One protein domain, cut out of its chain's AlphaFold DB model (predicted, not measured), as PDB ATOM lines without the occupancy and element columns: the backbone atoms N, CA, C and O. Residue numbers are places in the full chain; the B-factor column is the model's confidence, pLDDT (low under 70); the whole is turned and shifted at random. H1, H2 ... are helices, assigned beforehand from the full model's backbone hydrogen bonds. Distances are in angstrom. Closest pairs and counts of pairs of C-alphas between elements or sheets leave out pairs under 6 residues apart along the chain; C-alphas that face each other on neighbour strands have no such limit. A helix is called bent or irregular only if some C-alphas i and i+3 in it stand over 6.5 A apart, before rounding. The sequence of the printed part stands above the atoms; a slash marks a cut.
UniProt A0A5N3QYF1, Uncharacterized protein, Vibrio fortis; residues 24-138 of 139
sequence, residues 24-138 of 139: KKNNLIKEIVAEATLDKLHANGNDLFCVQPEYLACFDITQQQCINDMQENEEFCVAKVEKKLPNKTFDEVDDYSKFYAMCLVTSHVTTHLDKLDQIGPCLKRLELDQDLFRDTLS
ATOM      1  N   LYS A  24     192.422 270.766 138.595       56.97
ATOM      2  CA  LYS A  24     193.544 269.949 139.114       56.97
ATOM      3  C   LYS A  24     193.117 268.839 140.079       56.97
ATOM      4  O   LYS A  24     193.624 267.727 139.992       56.97
ATOM      5  N   LYS A  25     192.167 269.119 140.977       61.25
ATOM      6  CA  LYS A  25     191.705 268.144 141.981       61.25
ATOM      7  C   LYS A  25     190.981 266.949 141.347       61.25
ATOM      8  O   LYS A  25     191.119 265.838 141.835       61.25
ATOM      9  N   ASN A  26     190.235 267.171 140.261       69.06
ATOM     10  CA  ASN A  26     189.490 266.108 139.581       69.06
ATOM     11  C   ASN A  26     190.422 265.150 138.819       69.06
ATOM     12  O   ASN A  26     190.230 263.940 138.872       69.06
ATOM     13  N   ASN A  27     191.462 265.682 138.171       77.19
ATOM     14  CA  ASN A  27     192.453 264.857 137.474       77.19
ATOM     15  C   ASN A  27     193.284 264.017 138.452       77.19
ATOM     16  O   ASN A  27     193.443 262.826 138.224       77.19
ATOM     17  N   LEU A  28     193.695 264.595 139.586       80.62
ATOM     18  CA  LEU A  28     194.406 263.848 140.628       80.62
ATOM     19  C   LEU A  28     193.559 262.698 141.199       80.62
ATOM     20  O   LEU A  28     194.059 261.598 141.389       80.62
ATOM     21  N   ILE A  29     192.263 262.927 141.449       82.88
ATOM     22  CA  ILE A  29     191.357 261.864 141.925       82.88
ATOM     23  C   ILE A  29     191.230 260.751 140.879       82.88
ATOM     24  O   ILE A  29     191.263 259.580 141.239       82.88
ATOM     25  N   LYS A  30     191.106 261.097 139.592       84.38
ATOM     26  CA  LYS A  30     191.044 260.113 138.504       84.38
ATOM     27  C   LYS A  30     192.311 259.267 138.412       84.38
ATOM     28  O   LYS A  30     192.202 258.059 138.251       84.38
ATOM     29  N   GLU A  31     193.482 259.884 138.526       82.88
ATOM     30  CA  GLU A  31     194.769 259.180 138.516       82.88
ATOM     31  C   GLU A  31     194.890 258.219 139.705       82.88
ATOM     32  O   GLU A  31     195.190 257.049 139.499       82.88
ATOM     33  N   ILE A  32     194.525 258.656 140.917       83.38
ATOM     34  CA  ILE A  32     194.507 257.792 142.113       83.38
ATOM     35  C   ILE A  32     193.549 256.607 141.931       83.38
ATOM     36  O   ILE A  32     193.874 255.480 142.293       83.38
ATOM     37  N   VAL A  33     192.354 256.847 141.381       84.81
ATOM     38  CA  VAL A  33     191.382 255.775 141.117       84.81
ATOM     39  C   VAL A  33     191.916 254.802 140.066       84.81
ATOM     40  O   VAL A  33     191.711 253.597 140.207       84.81
ATOM     41  N   ALA A  34     192.597 255.300 139.032       85.31
ATOM     42  CA  ALA A  34     193.196 254.467 137.997       85.31
ATOM     43  C   ALA A  34     194.279 253.556 138.581       85.31
ATOM     44  O   ALA A  34     194.205 252.343 138.415       85.31
ATOM     45  N   GLU A  35     195.222 254.132 139.327       84.88
ATOM     46  CA  GLU A  35     196.304 253.403 139.988       84.88
ATOM     47  C   GLU A  35     195.752 252.343 140.946       84.88
ATOM     48  O   GLU A  35     196.041 251.162 140.778       84.88
ATOM     49  N   ALA A  36     194.831 252.721 141.840       85.69
ATOM     50  CA  ALA A  36     194.209 251.780 142.768       85.69
ATOM     51  C   ALA A  36     193.448 250.648 142.052       85.69
ATOM     52  O   ALA A  36     193.450 249.512 142.518       85.69
ATOM     53  N   THR A  37     192.792 250.936 140.923       85.94
ATOM     54  CA  THR A  37     192.093 249.904 140.140       85.94
ATOM     55  C   THR A  37     193.083 248.910 139.538       85.94
ATOM     56  O   THR A  37     192.841 247.706 139.584       85.94
ATOM     57  N   LEU A  38     194.199 249.397 138.993       88.00
ATOM     58  CA  LEU A  38     195.224 248.551 138.384       88.00
ATOM     59  C   LEU A  38     195.988 247.730 139.427       88.00
ATOM     60  O   LEU A  38     196.219 246.548 139.196       88.00
ATOM     61  N   ASP A  39     196.287 248.306 140.590       87.69
ATOM     62  CA  ASP A  39     196.927 247.585 141.694       87.69
ATOM     63  C   ASP A  39     196.058 246.417 142.169       87.69
ATOM     64  O   ASP A  39     196.545 245.303 142.365       87.69
ATOM     65  N   LYS A  40     194.745 246.640 142.295       88.06
ATOM     66  CA  LYS A  40     193.801 245.573 142.648       88.06
ATOM     67  C   LYS A  40     193.633 244.537 141.549       88.06
ATOM     68  O   LYS A  40     193.444 243.361 141.856       88.06
ATOM     69  N   LEU A  41     193.684 244.965 140.289       87.81
ATOM     70  CA  LEU A  41     193.654 244.068 139.141       87.81
ATOM     71  C   LEU A  41     194.881 243.151 139.126       87.81
ATOM     72  O   LEU A  41     194.732 241.986 138.789       87.81
ATOM     73  N   HIS A  42     196.062 243.650 139.493       87.38
ATOM     74  CA  HIS A  42     197.265 242.822 139.617       87.38
ATOM     75  C   HIS A  42     197.158 241.897 140.822       87.38
ATOM     76  O   HIS A  42     197.195 240.686 140.660       87.38
ATOM     77  N   ALA A  43     196.884 242.445 142.009       87.38
ATOM     78  CA  ALA A  43     196.821 241.664 143.244       87.38
ATOM     79  C   ALA A  43     195.800 240.512 143.202       87.38
ATOM     80  O   ALA A  43     196.019 239.478 143.828       87.38
ATOM     81  N   ASN A  44     194.691 240.692 142.478       89.12
ATOM     82  CA  ASN A  44     193.592 239.729 142.423       89.12
ATOM     83  C   ASN A  44     193.367 239.142 141.017       89.12
ATOM     84  O   ASN A  44     192.347 238.495 140.785       89.12
ATOM     85  N   GLY A  45     194.275 239.377 140.062       85.12
ATOM     86  CA  GLY A  45     194.045 239.099 138.638       85.12
ATOM     87  C   GLY A  45     193.730 237.638 138.335       85.12
ATOM     88  O   GLY A  45     192.793 237.345 137.591       85.12
ATOM     89  N   ASN A  46     194.461 236.725 138.976       87.81
ATOM     90  CA  ASN A  46     194.249 235.282 138.846       87.81
ATOM     91  C   ASN A  46     192.889 234.873 139.437       87.81
ATOM     92  O   ASN A  46     192.122 234.120 138.831       87.81
ATOM     93  N   ASP A  47     192.540 235.443 140.592       90.88
ATOM     94  CA  ASP A  47     191.289 235.150 141.287       90.88
ATOM     95  C   ASP A  47     190.055 235.601 140.498       90.88
ATOM     96  O   ASP A  47     189.016 234.956 140.618       90.88
ATOM     97  N   LEU A  48     190.150 236.629 139.639       90.44
ATOM     98  CA  LEU A  48     189.016 237.086 138.816       90.44
ATOM     99  C   LEU A  48     188.391 235.962 137.986       90.44
ATOM    100  O   LEU A  48     187.183 235.983 137.743       90.44
ATOM    101  N   PHE A  49     189.207 234.989 137.577       93.19
ATOM    102  CA  PHE A  49     188.775 233.808 136.838       93.19
ATOM    103  C   PHE A  49     188.714 232.566 137.725       93.19
ATOM    104  O   PHE A  49     187.770 231.789 137.623       93.19
ATOM    105  N   CYS A  50     189.683 232.371 138.620       94.94
ATOM    106  CA  CYS A  50     189.792 231.122 139.369       94.94
ATOM    107  C   CYS A  50     188.721 230.936 140.452       94.94
ATOM    108  O   CYS A  50     188.506 229.807 140.889       94.94
ATOM    109  N   VAL A  51     188.002 231.990 140.856       95.25
ATOM    110  CA  VAL A  51     186.828 231.857 141.742       95.25
ATOM    111  C   VAL A  51     185.528 231.566 140.987       95.25
ATOM    112  O   VAL A  51     184.502 231.334 141.619       95.25
ATOM    113  N   GLN A  52     185.545 231.604 139.651       95.38
ATOM    114  CA  GLN A  52     184.355 231.504 138.808       95.38
ATOM    115  C   GLN A  52     184.060 230.027 138.508       95.38
ATOM    116  O   GLN A  52     184.821 229.401 137.763       95.38
ATOM    117  N   PRO A  53     182.961 229.440 139.024       95.50
ATOM    118  CA  PRO A  53     182.703 228.008 138.864       95.50
ATOM    119  C   PRO A  53     182.602 227.571 137.399       95.50
ATOM    120  O   PRO A  53     183.131 226.526 137.027       95.50
ATOM    121  N   GLU A  54     181.975 228.387 136.551       95.56
ATOM    122  CA  GLU A  54     181.852 228.096 135.121       95.56
ATOM    123  C   GLU A  54     183.197 228.168 134.385       95.56
ATOM    124  O   GLU A  54     183.440 227.384 133.468       95.56
ATOM    125  N   TYR A  55     184.101 229.058 134.812       96.12
ATOM    126  CA  TYR A  55     185.451 229.115 134.259       96.12
ATOM    127  C   TYR A  55     186.214 227.834 134.598       96.12
ATOM    128  O   TYR A  55     186.740 227.184 133.700       96.12
ATOM    129  N   LEU A  56     186.206 227.418 135.868       96.38
ATOM    130  CA  LEU A  56     186.838 226.169 136.307       96.38
ATOM    131  C   LEU A  56     186.269 224.949 135.569       96.38
ATOM    132  O   LEU A  56     187.024 224.074 135.145       96.38
ATOM    133  N   ALA A  57     184.950 224.924 135.353       96.06
ATOM    134  CA  ALA A  57     184.277 223.863 134.611       96.06
ATOM    135  C   ALA A  57     184.721 223.786 133.141       96.06
ATOM    136  O   ALA A  57     184.810 222.686 132.601       96.06
ATOM    137  N   CYS A  58     185.048 224.913 132.497       96.62
ATOM    138  CA  CYS A  58     185.554 224.894 131.122       96.62
ATOM    139  C   CYS A  58     186.897 224.168 130.979       96.62
ATOM    140  O   CYS A  58     187.158 223.608 129.916       96.62
ATOM    141  N   PHE A  59     187.729 224.174 132.022       96.06
ATOM    142  CA  PHE A  59     189.043 223.522 132.028       96.06
ATOM    143  C   PHE A  59     189.037 222.149 132.720       96.06
ATOM    144  O   PHE A  59     189.984 221.379 132.547       96.06
ATOM    145  N   ASP A  60     187.969 221.831 133.461       95.62
ATOM    146  CA  ASP A  60     187.862 220.653 134.331       95.62
ATOM    147  C   ASP A  60     188.996 220.608 135.373       95.62
ATOM    148  O   ASP A  60     189.755 219.642 135.481       95.62
ATOM    149  N   ILE A  61     189.159 221.715 136.106       95.56
ATOM    150  CA  ILE A  61     190.216 221.901 137.111       95.56
ATOM    151  C   ILE A  61     189.665 222.439 138.433       95.56
ATOM    152  O   ILE A  61     188.564 222.982 138.514       95.56
ATOM    153  N   THR A  62     190.463 222.317 139.494       96.62
ATOM    154  CA  THR A  62     190.161 222.938 140.791       96.62
ATOM    155  C   THR A  62     190.572 224.412 140.810       96.62
ATOM    156  O   THR A  62     191.434 224.832 140.039       96.62
ATOM    157  N   GLN A  63     190.024 225.188 141.752       95.88
ATOM    158  CA  GLN A  63     190.453 226.573 141.979       95.88
ATOM    159  C   GLN A  63     191.965 226.673 142.222       95.88
ATOM    160  O   GLN A  63     192.625 227.515 141.622       95.88
ATOM    161  N   GLN A  64     192.531 225.799 143.061       95.31
ATOM    162  CA  GLN A  64     193.966 225.831 143.354       95.31
ATOM    163  C   GLN A  64     194.809 225.549 142.108       95.31
ATOM    164  O   GLN A  64     195.853 226.165 141.920       95.31
ATOM    165  N   GLN A  65     194.357 224.631 141.253       94.75
ATOM    166  CA  GLN A  65     195.051 224.332 140.007       94.75
ATOM    167  C   GLN A  65     195.000 225.518 139.040       94.75
ATOM    168  O   GLN A  65     196.031 225.887 138.499       94.75
ATOM    169  N   CYS A  66     193.847 226.184 138.925       95.25
ATOM    170  CA  CYS A  66     193.725 227.424 138.160       95.25
ATOM    171  C   CYS A  66     194.695 228.509 138.655       95.25
ATOM    172  O   CYS A  66     195.394 229.116 137.850       95.25
ATOM    173  N   ILE A  67     194.773 228.731 139.975       93.19
ATOM    174  CA  ILE A  67     195.675 229.737 140.561       93.19
ATOM    175  C   ILE A  67     197.129 229.418 140.209       93.19
ATOM    176  O   ILE A  67     197.852 230.305 139.760       93.19
ATOM    177  N   ASN A  68     197.540 228.157 140.363       92.00
ATOM    178  CA  ASN A  68     198.896 227.725 140.035       92.00
ATOM    179  C   ASN A  68     199.213 227.944 138.543       92.00
ATOM    180  O   ASN A  68     200.264 228.493 138.223       92.00
ATOM    181  N   ASP A  69     198.291 227.573 137.648       91.44
ATOM    182  CA  ASP A  69     198.461 227.722 136.199       91.44
ATOM    183  C   ASP A  69     198.514 229.205 135.771       91.44
ATOM    184  O   ASP A  69     199.215 229.569 134.822       91.44
ATOM    185  N   MET A  70     197.777 230.091 136.452       90.00
ATOM    186  CA  MET A  70     197.753 231.524 136.138       90.00
ATOM    187  C   MET A  70     198.933 232.303 136.719       90.00
ATOM    188  O   MET A  70     199.412 233.233 136.068       90.00
ATOM    189  N   GLN A  71     199.434 231.918 137.895       87.38
ATOM    190  CA  GLN A  71     200.497 232.646 138.591       87.38
ATOM    191  C   GLN A  71     201.786 232.739 137.760       87.38
ATOM    192  O   GLN A  71     202.432 233.785 137.738       87.38
ATOM    193  N   GLU A  72     202.129 231.695 137.002       79.19
ATOM    194  CA  GLU A  72     203.293 231.711 136.097       79.19
ATOM    195  C   GLU A  72     203.132 232.691 134.918       79.19
ATOM    196  O   GLU A  72     204.114 233.126 134.314       79.19
ATOM    197  N   ASN A  73     201.893 233.065 134.588       84.56
ATOM    198  CA  ASN A  73     201.548 233.889 133.431       84.56
ATOM    199  C   ASN A  73     201.294 235.363 133.783       84.56
ATOM    200  O   ASN A  73     201.250 236.214 132.887       84.56
ATOM    201  N   GLU A  74     201.135 235.675 135.068       86.38
ATOM    202  CA  GLU A  74     200.750 236.994 135.556       86.38
ATOM    203  C   GLU A  74     201.797 238.064 135.222       86.38
ATOM    204  O   GLU A  74     201.485 239.035 134.527       86.38
ATOM    205  N   GLU A  75     203.053 237.854 135.630       87.38
ATOM    206  CA  GLU A  75     204.153 238.802 135.398       87.38
ATOM    207  C   GLU A  75     204.356 239.080 133.902       87.38
ATOM    208  O   GLU A  75     204.548 240.222 133.473       87.38
ATOM    209  N   PHE A  76     204.242 238.034 133.079       89.25
ATOM    210  CA  PHE A  76     204.312 238.148 131.627       89.25
ATOM    211  C   PHE A  76     203.193 239.029 131.065       89.25
ATOM    212  O   PHE A  76     203.429 239.856 130.173       89.25
ATOM    213  N   CYS A  77     201.974 238.869 131.576       92.19
ATOM    214  CA  CYS A  77     200.823 239.639 131.129       92.19
ATOM    215  C   CYS A  77     200.871 241.095 131.590       92.19
ATOM    216  O   CYS A  77     200.563 241.971 130.776       92.19
ATOM    217  N   VAL A  78     201.338 241.366 132.815       90.38
ATOM    218  CA  VAL A  78     201.614 242.730 133.300       90.38
ATOM    219  C   VAL A  78     202.642 243.416 132.396       90.38
ATOM    220  O   VAL A  78     202.358 244.466 131.816       90.38
ATOM    221  N   ALA A  79     203.795 242.782 132.159       90.81
ATOM    222  CA  ALA A  79     204.841 243.358 131.312       90.81
ATOM    223  C   ALA A  79     204.354 243.634 129.876       90.81
ATOM    224  O   ALA A  79     204.709 244.644 129.258       90.81
ATOM    225  N   LYS A  80     203.509 242.751 129.324       91.25
ATOM    226  CA  LYS A  80     202.915 242.934 127.993       91.25
ATOM    227  C   LYS A  80     201.971 244.129 127.923       91.25
ATOM    228  O   LYS A  80     202.028 244.866 126.934       91.25
ATOM    229  N   VAL A  81     201.087 244.294 128.906       90.94
ATOM    230  CA  VAL A  81     200.120 245.396 128.890       90.94
ATOM    231  C   VAL A  81     200.806 246.730 129.163       90.94
ATOM    232  O   VAL A  81     200.547 247.678 128.433       90.94
ATOM    233  N   GLU A  82     201.772 246.793 130.083       90.12
ATOM    234  CA  GLU A  82     202.524 248.022 130.379       90.12
ATOM    235  C   GLU A  82     203.392 248.476 129.201       90.12
ATOM    236  O   GLU A  82     203.529 249.668 128.942       90.12
ATOM    237  N   LYS A  83     203.920 247.536 128.407       90.88
ATOM    238  CA  LYS A  83     204.604 247.873 127.152       90.88
ATOM    239  C   LYS A  83     203.663 248.503 126.118       90.88
ATOM    240  O   LYS A  83     204.112 249.289 125.284       90.88
ATOM    241  N   LYS A  84     202.385 248.116 126.116       87.88
ATOM    242  CA  LYS A  84     201.383 248.592 125.152       87.88
ATOM    243  C   LYS A  84     200.705 249.887 125.606       87.88
ATOM    244  O   LYS A  84     200.433 250.740 124.767       87.88
ATOM    245  N   LEU A  85     200.442 250.000 126.903       86.81
ATOM    246  CA  LEU A  85     199.750 251.095 127.576       86.81
ATOM    247  C   LEU A  85     200.653 251.601 128.715       86.81
ATOM    248  O   LEU A  85     200.443 251.256 129.880       86.81
ATOM    249  N   PRO A  86     201.718 252.354 128.383       80.38
ATOM    250  CA  PRO A  86     202.708 252.786 129.369       80.38
ATOM    251  C   PRO A  86     202.170 253.866 130.313       80.38
ATOM    252  O   PRO A  86     202.696 254.056 131.407       80.38
ATOM    253  N   ASN A  87     201.125 254.582 129.899       72.50
ATOM    254  CA  ASN A  87     200.549 255.673 130.660       72.50
ATOM    255  C   ASN A  87     199.308 255.130 131.373       72.50
ATOM    256  O   ASN A  87     198.236 255.116 130.793       72.50
ATOM    257  N   LYS A  88     199.443 254.682 132.627       74.62
ATOM    258  CA  LYS A  88     198.357 254.155 133.489       74.62
ATOM    259  C   LYS A  88     197.292 255.221 133.833       74.62
ATOM    260  O   LYS A  88     197.027 255.522 134.991       74.62
ATOM    261  N   THR A  89     196.724 255.863 132.821       79.19
ATOM    262  CA  THR A  89     195.756 256.946 132.949       79.19
ATOM    263  C   THR A  89     194.361 256.375 133.131       79.19
ATOM    264  O   THR A  89     194.059 255.275 132.675       79.19
ATOM    265  N   PHE A  90     193.484 257.156 133.756       78.94
ATOM    266  CA  PHE A  90     192.091 256.773 133.977       78.94
ATOM    267  C   PHE A  90     191.354 256.381 132.690       78.94
ATOM    268  O   PHE A  90     190.562 255.441 132.701       78.94
ATOM    269  N   ASP A  91     191.639 257.066 131.582       84.19
ATOM    270  CA  ASP A  91     190.988 256.802 130.298       84.19
ATOM    271  C   ASP A  91     191.484 255.490 129.650       84.19
ATOM    272  O   ASP A  91     190.786 254.922 128.814       84.19
ATOM    273  N   GLU A  92     192.647 254.971 130.067       85.81
ATOM    274  CA  GLU A  92     193.236 253.720 129.564       85.81
ATOM    275  C   GLU A  92     192.943 252.499 130.457       85.81
ATOM    276  O   GLU A  92     193.216 251.372 130.047       85.81
ATOM    277  N   VAL A  93     192.357 252.672 131.653       87.06
ATOM    278  CA  VAL A  93     192.108 251.572 132.616       87.06
ATOM    279  C   VAL A  93     191.259 250.450 132.016       87.06
ATOM    280  O   VAL A  93     191.533 249.273 132.254       87.06
ATOM    281  N   ASP A  94     190.232 250.791 131.237       87.81
ATOM    282  CA  ASP A  94     189.350 249.803 130.605       87.81
ATOM    283  C   ASP A  94     190.101 248.971 129.551       87.81
ATOM    284  O   ASP A  94     190.035 247.739 129.553       87.81
ATOM    285  N   ASP A  95     190.894 249.626 128.699       89.94
ATOM    286  CA  ASP A  95     191.723 248.954 127.694       89.94
ATOM    287  C   ASP A  95     192.839 248.122 128.336       89.94
ATOM    288  O   ASP A  95     193.119 247.005 127.886       89.94
ATOM    289  N   TYR A  96     193.431 248.626 129.421       91.88
ATOM    290  CA  TYR A  96     194.404 247.903 130.231       91.88
ATOM    291  C   TYR A  96     193.790 246.620 130.781       91.88
ATOM    292  O   TYR A  96     194.318 245.530 130.554       91.88
ATOM    293  N   SER A  97     192.638 246.737 131.442       88.62
ATOM    294  CA  SER A  97     191.943 245.616 132.075       88.62
ATOM    295  C   SER A  97     191.577 244.541 131.057       88.62
ATOM    296  O   SER A  97     191.850 243.363 131.272       88.62
ATOM    297  N   LYS A  98     191.041 244.943 129.899       90.00
ATOM    298  CA  LYS A  98     190.709 244.022 128.801       90.00
ATOM    299  C   LYS A  98     191.936 243.311 128.250       90.00
ATOM    300  O   LYS A  98     191.883 242.107 128.002       90.00
ATOM    301  N   PHE A  99     193.030 244.037 128.026       92.50
ATOM    302  CA  PHE A  99     194.231 243.447 127.446       92.50
ATOM    303  C   PHE A  99     194.925 242.493 128.422       92.50
ATOM    304  O   PHE A  99     195.342 241.409 128.017       92.50
ATOM    305  N   TYR A 100     194.994 242.869 129.698       92.06
ATOM    306  CA  TYR A 100     195.506 242.022 130.769       92.06
ATOM    307  C   TYR A 100     194.667 240.747 130.932       92.06
ATOM    308  O   TYR A 100     195.210 239.648 130.833       92.06
ATOM    309  N   ALA A 101     193.340 240.876 131.042       91.31
ATOM    310  CA  ALA A 101     192.409 239.748 131.121       91.31
ATOM    311  C   ALA A 101     192.532 238.800 129.917       91.31
ATOM    312  O   ALA A 101     192.643 237.585 130.076       91.31
ATOM    313  N   MET A 102     192.564 239.349 128.700       92.06
ATOM    314  CA  MET A 102     192.745 238.554 127.485       92.06
ATOM    315  C   MET A 102     194.096 237.832 127.479       92.06
ATOM    316  O   MET A 102     194.165 236.683 127.042       92.06
ATOM    317  N   CYS A 103     195.160 238.486 127.953       94.06
ATOM    318  CA  CYS A 103     196.467 237.858 128.080       94.06
ATOM    319  C   CYS A 103     196.422 236.681 129.055       94.06
ATOM    320  O   CYS A 103     196.818 235.590 128.659       94.06
ATOM    321  N   LEU A 104     195.886 236.868 130.266       92.81
ATOM    322  CA  LEU A 104     195.775 235.804 131.269       92.81
ATOM    323  C   LEU A 104     194.998 234.602 130.733       92.81
ATOM    324  O   LEU A 104     195.503 233.483 130.756       92.81
ATOM    325  N   VAL A 105     193.807 234.834 130.171       93.06
ATOM    326  CA  VAL A 105     192.971 233.754 129.627       93.06
ATOM    327  C   VAL A 105     193.674 233.043 128.477       93.06
ATOM    328  O   VAL A 105     193.658 231.818 128.426       93.06
ATOM    329  N   THR A 106     194.313 233.777 127.562       92.56
ATOM    330  CA  THR A 106     195.015 233.153 126.430       92.56
ATOM    331  C   THR A 106     196.200 232.328 126.914       92.56
ATOM    332  O   THR A 106     196.353 231.191 126.482       92.56
ATOM    333  N   SER A 107     197.015 232.867 127.822       92.69
ATOM    334  CA  SER A 107     198.165 232.158 128.384       92.69
ATOM    335  C   SER A 107     197.728 230.906 129.148       92.69
ATOM    336  O   SER A 107     198.296 229.838 128.932       92.69
ATOM    337  N   HIS A 108     196.649 230.982 129.928       93.25
ATOM    338  CA  HIS A 108     196.089 229.812 130.599       93.25
ATOM    339  C   HIS A 108     195.552 228.779 129.597       93.25
ATOM    340  O   HIS A 108     195.825 227.594 129.718       93.25
ATOM    341  N   VAL A 109     194.882 229.192 128.519       93.81
ATOM    342  CA  VAL A 109     194.500 228.256 127.446       93.81
ATOM    343  C   VAL A 109     195.726 227.559 126.838       93.81
ATOM    344  O   VAL A 109     195.646 226.382 126.491       93.81
ATOM    345  N   THR A 110     196.877 228.236 126.740       91.62
ATOM    346  CA  THR A 110     198.102 227.607 126.218       91.62
ATOM    347  C   THR A 110     198.738 226.569 127.144       91.62
ATOM    348  O   THR A 110     199.551 225.781 126.667       91.62
ATOM    349  N   THR A 111     198.357 226.502 128.423       91.19
ATOM    350  CA  THR A 111     198.783 225.403 129.309       91.19
ATOM    351  C   THR A 111     197.915 224.147 129.139       91.19
ATOM    352  O   THR A 111     198.329 223.069 129.552       91.19
ATOM    353  N   HIS A 112     196.771 224.257 128.446       91.25
ATOM    354  CA  HIS A 112     195.789 223.184 128.209       91.25
ATOM    355  C   HIS A 112     195.518 222.955 126.707       91.25
ATOM    356  O   HIS A 112     194.379 222.730 126.283       91.25
ATOM    357  N   LEU A 113     196.552 223.055 125.861       90.06
ATOM    358  CA  LEU A 113     196.411 222.970 124.394       90.06
ATOM    359  C   LEU A 113     195.820 221.642 123.902       90.06
ATOM    360  O   LEU A 113     195.178 221.614 122.853       90.06
ATOM    361  N   ASP A 114     195.998 220.557 124.651       92.94
ATOM    362  CA  ASP A 114     195.412 219.244 124.370       92.94
ATOM    363  C   ASP A 114     193.876 219.235 124.471       92.94
ATOM    364  O   ASP A 114     193.222 218.377 123.876       92.94
ATOM    365  N   LYS A 115     193.290 220.220 125.162       92.31
ATOM    366  CA  LYS A 115     191.842 220.374 125.369       92.31
ATOM    367  C   LYS A 115     191.246 221.589 124.648       92.31
ATOM    368  O   LYS A 115     190.090 221.939 124.899       92.31
ATOM    369  N   LEU A 116     191.985 222.228 123.734       91.44
ATOM    370  CA  LEU A 116     191.579 223.480 123.077       91.44
ATOM    371  C   LEU A 116     190.181 223.407 122.434       91.44
ATOM    372  O   LEU A 116     189.374 224.326 122.605       91.44
ATOM    373  N   ASP A 117     189.874 222.306 121.743       92.75
ATOM    374  CA  ASP A 117     188.591 222.100 121.052       92.75
ATOM    375  C   ASP A 117     187.392 222.024 122.012       92.75
ATOM    376  O   ASP A 117     186.250 222.245 121.605       92.75
ATOM    377  N   GLN A 118     187.642 221.741 123.293       92.75
ATOM    378  CA  GLN A 118     186.629 221.697 124.348       92.75
ATOM    379  C   GLN A 118     186.557 223.040 125.089       92.75
ATOM    380  O   GLN A 118     185.473 223.612 125.237       92.75
ATOM    381  N   ILE A 119     187.717 223.581 125.481       95.25
ATOM    382  CA  ILE A 119     187.832 224.824 126.256       95.25
ATOM    383  C   ILE A 119     187.331 226.024 125.446       95.25
ATOM    384  O   ILE A 119     186.530 226.816 125.943       95.25
ATOM    385  N   GLY A 120     187.749 226.160 124.183       92.50
ATOM    386  CA  GLY A 120     187.441 227.330 123.354       92.50
ATOM    387  C   GLY A 120     185.935 227.592 123.199       92.50
ATOM    388  O   GLY A 120     185.468 228.694 123.506       92.50
ATOM    389  N   PRO A 121     185.133 226.600 122.766       95.06
ATOM    390  CA  PRO A 121     183.681 226.740 122.702       95.06
ATOM    391  C   PRO A 121     183.013 226.961 124.063       95.06
ATOM    392  O   PRO A 121     181.975 227.623 124.104       95.06
ATOM    393  N   CYS A 122     183.573 226.417 125.151       96.19
ATOM    394  CA  CYS A 122     183.071 226.651 126.505       96.19
ATOM    395  C   CYS A 122     183.258 228.115 126.916       96.19
ATOM    396  O   CYS A 122     182.275 228.801 127.186       96.19
ATOM    397  N   LEU A 123     184.485 228.636 126.813       94.56
ATOM    398  CA  LEU A 123     184.818 230.028 127.133       94.56
ATOM    399  C   LEU A 123     184.019 231.044 126.314       94.56
ATOM    400  O   LEU A 123     183.698 232.120 126.805       94.56
ATOM    401  N   LYS A 124     183.651 230.713 125.072       92.69
ATOM    402  CA  LYS A 124     182.818 231.588 124.235       92.69
ATOM    403  C   LYS A 124     181.389 231.768 124.771       92.69
ATOM    404  O   LYS A 124     180.739 232.751 124.418       92.69
ATOM    405  N   ARG A 125     180.881 230.802 125.540       93.00
ATOM    406  CA  ARG A 125     179.527 230.813 126.120       93.00
ATOM    407  C   ARG A 125     179.512 231.163 127.606       93.00
ATOM    408  O   ARG A 125     178.427 231.325 128.144       93.00
ATOM    409  N   LEU A 126     180.683 231.233 128.229       92.44
ATOM    410  CA  LEU A 126     180.859 231.553 129.636       92.44
ATOM    411  C   LEU A 126     180.254 232.921 129.961       92.44
ATOM    412  O   LEU A 126     180.570 233.915 129.298       92.44
ATOM    413  N   GLU A 127     179.465 232.976 131.029       90.38
ATOM    414  CA  GLU A 127     179.046 234.224 131.656       90.38
ATOM    415  C   GLU A 127     179.731 234.333 133.021       90.38
ATOM    416  O   GLU A 127     179.576 233.483 133.890       90.38
ATOM    417  N   LEU A 128     180.548 235.374 133.207       87.88
ATOM    418  CA  LEU A 128     181.195 235.607 134.498       87.88
ATOM    419  C   LEU A 128     180.170 236.130 135.504       87.88
ATOM    420  O   LEU A 128     179.458 237.102 135.211       87.88
ATOM    421  N   ASP A 129     180.166 235.549 136.702       92.44
ATOM    422  CA  ASP A 129     179.391 236.051 137.829       92.44
ATOM    423  C   ASP A 129     179.919 237.443 138.201       92.44
ATOM    424  O   ASP A 129     181.062 237.622 138.641       92.44
ATOM    425  N   GLN A 130     179.073 238.445 137.963       89.12
ATOM    426  CA  GLN A 130     179.409 239.855 138.140       89.12
ATOM    427  C   GLN A 130     179.581 240.236 139.611       89.12
ATOM    428  O   GLN A 130     180.343 241.158 139.914       89.12
ATOM    429  N   ASP A 131     178.895 239.542 140.520       91.62
ATOM    430  CA  ASP A 131     179.010 239.790 141.951       91.62
ATOM    431  C   ASP A 131     180.347 239.234 142.451       91.62
ATOM    432  O   ASP A 131     181.120 239.978 143.056       91.62
ATOM    433  N   LEU A 132     180.705 238.002 142.066       89.69
ATOM    434  CA  LEU A 132     182.024 237.423 142.361       89.69
ATOM    435  C   LEU A 132     183.174 238.230 141.747       89.69
ATOM    436  O   LEU A 132     184.224 238.398 142.376       89.69
ATOM    437  N   PHE A 133     182.984 238.752 140.534       86.75
ATOM    438  CA  PHE A 133     183.973 239.600 139.872       86.75
ATOM    439  C   PHE A 133     184.203 240.902 140.653       86.75
ATOM    440  O   PHE A 133     185.344 241.262 140.956       86.75
ATOM    441  N   ARG A 134     183.119 241.594 141.032       85.88
ATOM    442  CA  ARG A 134     183.188 242.841 141.805       85.88
ATOM    443  C   ARG A 134     183.775 242.620 143.195       85.88
ATOM    444  O   ARG A 134     184.590 243.432 143.632       85.88
ATOM    445  N   ASP A 135     183.380 241.550 143.873       88.75
ATOM    446  CA  ASP A 135     183.868 241.231 145.213       88.75
ATOM    447  C   ASP A 135     185.364 240.916 145.181       88.75
ATOM    448  O   ASP A 135     186.113 241.389 146.035       88.75
ATOM    449  N   THR A 136     185.829 240.209 144.150       86.88
ATOM    450  CA  THR A 136     187.256 239.922 143.947       86.88
ATOM    451  C   THR A 136     188.071 241.184 143.675       86.88
ATOM    452  O   THR A 136     189.108 241.368 144.300       86.88
ATOM    453  N   LEU A 137     187.577 242.109 142.844       82.69
ATOM    454  CA  LEU A 137     188.210 243.424 142.654       82.69
ATOM    455  C   LEU A 137     188.127 244.336 143.887       82.69
ATOM    456  O   LEU A 137     188.759 245.388 143.905       82.69
ATOM    457  N   SER A 138     187.312 244.002 144.887       82.19
ATOM    458  CA  SER A 138     187.108 244.842 146.074       82.19
ATOM    459  C   SER A 138     187.930 244.402 147.282       82.19
ATOM    460  O   SER A 138     188.072 245.210 148.205       82.19
TER     461      SER A 138
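AT A GLANCE: This is residues 24 to 138 of the 139 residues of an uncharacterized protein of Vibrio fortis (UniProt A0A5N3QYF1). Two long helices, H1 and H5, run the same way along the long axis but are staggered, side by side only where the second half of H1 meets residues 90 to 97 of H5; H1 makes one end of the body. The bent H4 packs on H5, its arm H4b as one side of a helical hairpin and its arm H4a crossing H5 near the other end, where short H3 and H6 pair up, while H7 folds back to H2 and the last turns of H1. The printed part has 115 residues with seven named helices, H1 to H7 in order, and no named strand; the class is all helix. It is compact by its radius of gyration of the C-alphas, 15.0 A, yet elongated, spanning 52 by 29 by 23 A.

IN THESE COORDINATES: H1, residues 24 to 43, begins at C-alpha 24 (193.544, 269.949, 139.114) and is 28.8 A long. H2 is residues 47 to 50 and H3 residues 53 to 59. H4, residues 63 to 84, was assigned as one helix by its hydrogen bonds but is bent, with C-alphas 72 and 75 7.2 A apart; its arms are H4a, residues 63 to 72, 15.0 A, and H4b, residues 75 to 84, 14.4 A. H5, residues 90 to 111, is 32.4 A long and irregular, with C-alphas 91 and 94 7.2 A apart. H6, residues 113 to 123, is irregular too, with C-alphas 114 and 117 8.1 A apart. H7, residues 130 to 138, ends at C-alpha 138 (187.108, 244.842, 146.074).

HOW THE PARTS SIT: H1 touches H5 at a shallow tilt of 10 degrees, the same way; the closest C-alphas, of Ala 34 and Phe 90, are 4.8 A apart. With residues 37 to 41 alone H1 touches H7, about perpendicular at 74 degrees, closest at Lys 40 and Leu 137, C-alphas 6.0 A apart. H2 touches H7, closest C-alphas Leu 48 and Phe 133, 5.7 A, and H4a, closest C-alphas Cys 50 and Gln 63, 5.3 A. H3 touches H6, opposite ways at a shallow tilt of 34 degrees, only just short of steep; the C-alphas of Cys 58 and Ile 119 come closest, 5.4 A. The arms H4a and H4b stand at a steep tilt of 55 degrees. H4a touches H5 about perpendicular, at 74 degrees, closest C-alphas Met 70 and His 108, 6.0 A. H4b and H5 form a hairpin, opposite ways at a steep tilt of 42 degrees, closest C-alphas Cys 77 and Cys 103, 5.6 A. H3 and H5 are apart. Every O i to N i+4 pair is within hydrogen-bond range in H1, H4b and H7; the count is 2 of 3 in H3, 5 of 6 in H4a, 16 of 18 in H5 and 4 of 7 in H6, and H2 is too short for such a pair.

THE WHOLE: The C-alphas of Lys 24 and Asp 114 are the two farthest apart, 52.8 A. The printed part has no cut. The link from H6 to H7 is short, the others are tight. Mean pLDDT of the printed part is 89.0; residues 24 to 26 are under 70.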